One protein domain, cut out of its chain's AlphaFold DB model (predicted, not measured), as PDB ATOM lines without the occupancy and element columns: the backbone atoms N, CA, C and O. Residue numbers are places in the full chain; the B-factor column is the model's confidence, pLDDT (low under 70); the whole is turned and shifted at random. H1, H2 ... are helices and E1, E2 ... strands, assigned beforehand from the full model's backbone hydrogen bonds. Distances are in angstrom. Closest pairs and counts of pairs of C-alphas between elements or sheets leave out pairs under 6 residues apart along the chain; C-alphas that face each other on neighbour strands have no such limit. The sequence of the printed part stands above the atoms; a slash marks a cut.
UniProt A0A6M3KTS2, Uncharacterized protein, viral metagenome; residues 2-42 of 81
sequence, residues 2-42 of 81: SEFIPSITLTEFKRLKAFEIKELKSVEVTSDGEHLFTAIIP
ATOM      1  N   SER A   2     133.270 137.290 174.017       51.34
ATOM      2  CA  SER A   2     131.949 136.785 173.638       51.34
ATOM      3  C   SER A   2     130.942 137.930 173.777       51.34
ATOM      4  O   SER A   2     130.900 138.573 174.819       51.34
ATOM      5  N   GLU A   3     130.141 138.206 172.748       64.50
ATOM      6  CA  GLU A   3     129.126 139.278 172.785       64.50
ATOM      7  C   GLU A   3     128.033 139.046 173.852       64.50
ATOM      8  O   GLU A   3     127.176 139.899 174.069       64.50
ATOM      9  N   PHE A   4     128.057 137.894 174.530       82.56
ATOM     10  CA  PHE A   4     127.000 137.423 175.419       82.56
ATOM     11  C   PHE A   4     127.314 137.556 176.913       82.56
ATOM     12  O   PHE A   4     126.384 137.483 177.718       82.56
ATOM     13  N   ILE A   5     128.581 137.759 177.298       91.06
ATOM     14  CA  ILE A   5     128.971 137.931 178.704       91.06
ATOM     15  C   ILE A   5     129.349 139.402 178.929       91.06
ATOM     16  O   ILE A   5     130.301 139.880 178.313       91.06
ATOM     17  N   PRO A   6     128.609 140.152 179.772       93.38
ATOM     18  CA  PRO A   6     128.964 141.530 180.089       93.38
ATOM     19  C   PRO A   6     130.320 141.597 180.798       93.38
ATOM     20  O   PRO A   6     130.730 140.647 181.462       93.38
ATOM     21  N   SER A   7     130.984 142.745 180.696       94.06
ATOM     22  CA  SER A   7     132.252 143.016 181.371       94.06
ATOM     23  C   SER A   7     132.097 144.175 182.354       94.06
ATOM     24  O   SER A   7     131.410 145.153 182.053       94.06
ATOM     25  N   ILE A   8     132.719 144.052 183.527       95.88
ATOM     26  CA  ILE A   8     132.810 145.098 184.554       95.88
ATOM     27  C   ILE A   8     134.241 145.184 185.084       95.88
ATOM     28  O   ILE A   8     135.031 144.240 184.980       95.88
ATOM     29  N   THR A   9     134.587 146.309 185.697       97.00
ATOM     30  CA  THR A   9     135.893 146.468 186.339       97.00
ATOM     31  C   THR A   9     135.937 145.769 187.701       97.00
ATOM     32  O   THR A   9     134.933 145.654 188.410       97.00
ATOM     33  N   LEU A  10     137.134 145.376 188.141       97.25
ATOM     34  CA  LEU A  10     137.380 144.824 189.474       97.25
ATOM     35  C   LEU A  10     136.912 145.784 190.575       97.25
ATOM     36  O   LEU A  10     136.434 145.357 191.625       97.25
ATOM     37  N   THR A  11     137.031 147.091 190.334       97.06
ATOM     38  CA  THR A  11     136.606 148.120 191.286       97.06
ATOM     39  C   THR A  11     135.086 148.156 191.428       97.06
ATOM     40  O   THR A  11     134.595 148.292 192.547       97.06
ATOM     41  N   GLU A  12     134.337 148.010 190.336       96.69
ATOM     42  CA  GLU A  12     132.874 147.900 190.377       96.69
ATOM     43  C   GLU A  12     132.442 146.603 191.052       96.69
ATOM     44  O   GLU A  12     131.623 146.642 191.969       96.69
ATOM     45  N   PHE A  13     133.056 145.474 190.685       96.50
ATOM     46  CA  PHE A  13     132.736 144.178 191.281       96.50
ATOM     47  C   PHE A  13     132.941 144.172 192.803       96.50
ATOM     48  O   PHE A  13     132.065 143.741 193.549       96.50
ATOM     49  N   LYS A  14     134.055 144.737 193.294       96.38
ATOM     50  CA  LYS A  14     134.364 144.826 194.735       96.38
ATOM     51  C   LYS A  14     133.411 145.718 195.538       96.38
ATOM     52  O   LYS A  14     133.425 145.643 196.765       96.38
ATOM     53  N   ARG A  15     132.634 146.594 194.892       97.38
ATOM     54  CA  ARG A  15     131.653 147.460 195.574       97.38
ATOM     55  C   ARG A  15     130.336 146.743 195.863       97.38
ATOM     56  O   ARG A  15     129.574 147.228 196.696       97.38
ATOM     57  N   LEU A  16     130.075 145.626 195.189       96.81
ATOM     58  CA  LEU A  16     128.834 144.876 195.324       96.81
ATOM     59  C   LEU A  16     128.807 144.078 196.626       96.81
ATOM     60  O   LEU A  16     129.793 143.472 197.048       96.81
ATOM     61  N   LYS A  17     127.636 144.033 197.251       96.94
ATOM     62  CA  LYS A  17     127.339 143.158 198.382       96.94
ATOM     63  C   LYS A  17     126.988 141.760 197.888       96.94
ATOM     64  O   LYS A  17     126.551 141.565 196.760       96.94
ATOM     65  N   ALA A  18     127.082 140.779 198.782       93.75
ATOM     66  CA  ALA A  18     126.809 139.380 198.453       93.75
ATOM     67  C   ALA A  18     125.421 139.142 197.827       93.75
ATOM     68  O   ALA A  18     125.297 138.301 196.944       93.75
ATOM     69  N   PHE A  19     124.383 139.868 198.261       94.31
ATOM     70  CA  PHE A  19     123.055 139.745 197.649       94.31
ATOM     71  C   PHE A  19     122.998 140.388 196.257       94.31
ATOM     72  O   PHE A  19     122.339 139.849 195.386       94.31
ATOM     73  N   GLU A  20     123.732 141.477 196.016       95.50
ATOM     74  CA  GLU A  20     123.785 142.147 194.708       95.50
ATOM     75  C   GLU A  20     124.545 141.296 193.685       95.50
ATOM     76  O   GLU A  20     124.135 141.208 192.533       95.50
ATOM     77  N   ILE A  21     125.605 140.599 194.116       94.12
ATOM     78  CA  ILE A  21     126.337 139.640 193.275       94.12
ATOM     79  C   ILE A  21     125.413 138.511 192.804       94.12
ATOM     80  O   ILE A  21     125.526 138.076 191.665       94.12
ATOM     81  N   LYS A  22     124.480 138.045 193.644       90.94
ATOM     82  CA  LYS A  22     123.531 136.986 193.261       90.94
ATOM     83  C   LYS A  22     122.521 137.430 192.203       90.94
ATOM     84  O   LYS A  22     122.040 136.581 191.468       90.94
ATOM     85  N   GLU A  23     122.230 138.724 192.108       93.31
ATOM     86  CA  GLU A  23     121.311 139.281 191.106       93.31
ATOM     87  C   GLU A  23     122.000 139.578 189.761       93.31
ATOM     88  O   GLU A  23     121.338 139.839 188.755       93.31
ATOM     89  N   LEU A  24     123.335 139.555 189.711       94.00
ATOM     90  CA  LEU A  24     124.080 139.810 188.482       94.00
ATOM     91  C   LEU A  24     123.973 138.642 187.497       94.00
ATOM     92  O   LEU A  24     124.003 137.471 187.870       94.00
ATOM     93  N   LYS A  25     123.967 138.959 186.199       93.50
ATOM     94  CA  LYS A  25     124.338 137.976 185.170       93.50
ATOM     95  C   LYS A  25     125.784 137.521 185.398       93.50
ATOM     96  O   LYS A  25     126.585 138.273 185.950       93.50
ATOM     97  N   SER A  26     126.132 136.335 184.899       94.56
ATOM     98  CA  SER A  26     127.545 135.942 184.782       94.56
ATOM     99  C   SER A  26     128.330 137.031 184.038       94.56
ATOM    100  O   SER A  26     127.797 137.619 183.096       94.56
ATOM    101  N   VAL A  27     129.549 137.335 184.486       95.56
ATOM    102  CA  VAL A  27     130.257 138.568 184.103       95.56
ATOM    103  C   VAL A  27     131.769 138.352 184.014       95.56
ATOM    104  O   VAL A  27     132.353 137.623 184.817       95.56
ATOM    105  N   GLU A  28     132.414 138.992 183.042       96.06
ATOM    106  CA  GLU A  28     133.871 139.105 182.955       96.06
ATOM    107  C   GLU A  28     134.351 140.244 183.864       96.06
ATOM    108  O   GLU A  28     133.843 141.363 183.802       96.06
ATOM    109  N   VAL A  29     135.339 139.968 184.712       96.56
ATOM    110  CA  VAL A  29     135.942 140.963 185.601       96.56
ATOM    111  C   VAL A  29     137.308 141.349 185.053       96.56
ATOM    112  O   VAL A  29     138.163 140.493 184.820       96.56
ATOM    113  N   THR A  30     137.509 142.650 184.853       96.75
ATOM    114  CA  THR A  30     138.721 143.219 184.247       96.75
ATOM    115  C   THR A  30     139.434 144.195 185.185       96.75
ATOM    116  O   THR A  30     138.812 144.792 186.063       96.75
ATOM    117  N   SER A  31     140.740 144.397 185.008       96.38
ATOM    118  CA  SER A  31     141.499 145.496 185.623       96.38
ATOM    119  C   SER A  31     142.402 146.117 184.575       96.38
ATOM    120  O   SER A  31     143.091 145.399 183.866       96.38
ATOM    121  N   ASP A  32     142.357 147.443 184.447       93.38
ATOM    122  CA  ASP A  32     143.178 148.202 183.489       93.38
ATOM    123  C   ASP A  32     143.065 147.709 182.030       93.38
ATOM    124  O   ASP A  32     143.993 147.816 181.236       93.38
ATOM    125  N   GLY A  33     141.889 147.181 181.666       87.25
ATOM    126  CA  GLY A  33     141.610 146.619 180.340       87.25
ATOM    127  C   GLY A  33     142.035 145.158 180.162       87.25
ATOM    128  O   GLY A  33     141.708 144.561 179.138       87.25
ATOM    129  N   GLU A  34     142.698 144.561 181.151       94.12
ATOM    130  CA  GLU A  34     143.080 143.151 181.148       94.12
ATOM    131  C   GLU A  34     142.011 142.287 181.822       94.12
ATOM    132  O   GLU A  34     141.424 142.655 182.843       94.12
ATOM    133  N   HIS A  35     141.741 141.118 181.242       94.19
ATOM    134  CA  HIS A  35     140.860 140.118 181.845       94.19
ATOM    135  C   HIS A  35     141.528 139.506 183.078       94.19
ATOM    136  O   HIS A  35     142.684 139.098 183.017       94.19
ATOM    137  N   LEU A  36     140.792 139.440 184.192       94.62
ATOM    138  CA  LEU A  36     141.252 138.779 185.414       94.62
ATOM    139  C   LEU A  36     140.603 137.408 185.583       94.62
ATOM    140  O   LEU A  36     141.288 136.406 185.765       94.62
ATOM    141  N   PHE A  37     139.272 137.372 185.579       94.56
ATOM    142  CA  PHE A  37     138.493 136.147 185.729       94.56
ATOM    143  C   PHE A  37     137.070 136.340 185.208       94.56
ATOM    144  O   PHE A  37     136.609 137.460 184.988       94.56
ATOM    145  N   THR A  38     136.352 135.231 185.052       94.75
ATOM    146  CA  THR A  38     134.923 135.235 184.727       94.75
ATOM    147  C   THR A  38     134.143 134.691 185.915       94.75
ATOM    148  O   THR A  38     134.364 133.560 186.344       94.75
ATOM    149  N   ALA A  39     133.235 135.497 186.462       94.56
ATOM    150  CA  ALA A  39     132.339 135.078 187.527       94.56
ATOM    151  C   ALA A  39     131.121 134.370 186.924       94.56
ATOM    152  O   ALA A  39     130.322 134.984 186.212       94.56
ATOM    153  N   ILE A  40     130.973 133.083 187.231       94.06
ATOM    154  CA  ILE A  40     129.795 132.300 186.858       94.06
ATOM    155  C   ILE A  40     128.750 132.447 187.961       94.06
ATOM    156  O   ILE A  40     128.942 131.981 189.083       94.06
ATOM    157  N   ILE A  41     127.647 133.115 187.633       92.88
ATOM    158  CA  ILE A  41     126.520 133.353 188.536       92.88
ATOM    159  C   ILE A  41     125.319 132.618 187.937       92.88
ATOM    160  O   ILE A  41     124.728 133.110 186.967       92.88
ATOM    161  N   PRO A  42     125.022 131.400 188.423       89.88
ATOM    162  CA  PRO A  42     123.975 130.574 187.855       89.88
ATOM    163  C   PRO A  42     122.595 131.101 188.257       89.88
ATOM    164  O   PRO A  42     122.355 131.450 189.410       89.88
TER     165      PRO A  42
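Overview. This is residues 2 to 42 of the 81 residues of an uncharacterized protein of viral metagenome (UniProt A0A6M3KTS2). A small twisted sheet of three strands has the short helix H1 over one face, and the chain swings from H1 out to a second short helix, H2, at the far end from the turn between E2 and E3, before it comes back to the sheet. The hairpin E2 and E3 and the short strand E1, beside E2, make the sheet, while H2 is off the sheet. The printed part has 41 residues with three named strands and two named helices, in the order E1, H1, H2, E2, E3; the sheet's order is E1, E2, E3, mixed, and the class is mixed, helices and strands. The whole is compact, with a radius of gyration of the C-alphas of 9.8 A and spans of 26 by 21 by 12 A, only just rounded.

Arrangement. Start at E1, residues 7 to 9, an edge strand, parallel to its neighbour E2, residues 27 to 31, with 38 degrees between their directions. Look there for N 8 and O 28, 2.9 A apart, and N 30 and O 8, 2.9 A. H1, residues 10 to 13, is on the sheet at a height over the sheet of 8.2 A, and lies over E2 only just, with 3 of its 4 C-alphas; their closest C-alphas, those of Leu 10 and Thr 30, are 5.6 A apart. H2, residues 18 to 23, is not on the sheet, and it is apart from H1 only just, with closest C-alphas 8.1 A apart. E1, H1, H2 and E2 form a strand-helix-strand unit, two parallel neighbour strands with helices between, and its crossover is right-handed. E3, residues 34 to 39, is the other edge strand and forms a hairpin with E2, antiparallel at 149 degrees; find N 29 and O 37 at 2.8 A and N 39 and O 27 at 2.8 A. H2 and E3 are apart. In H2 every O i to N i+4 pair is within hydrogen-bond range; H1 is too short for such a pair, and its one O i to N i+3 pair is not within range.

Along the chain. Find C-alpha 7 at (132.252, 143.016, 181.371), where E1 begins; it runs 7.1 A to Thr 9. H1 follows from Leu 10 to Phe 13, 5.0 A, and H2 from Ala 18, at (126.809, 139.380, 198.453), to Glu 23, 9.2 A. E2 runs 13.3 A from Val 27 to Ser 31. E3 runs 14.9 A from Glu 34 to Ala 39, ending at (132.339, 135.078, 187.527).

Size, cuts and confidence. The two C-alphas farthest apart, those of Asp 32 and Pro 42, are 26.4 A apart. The printed part has no cut, and the four links between its named elements are tight. The mean pLDDT of the printed part is 92.5, and residues 2 to 3 are under 70.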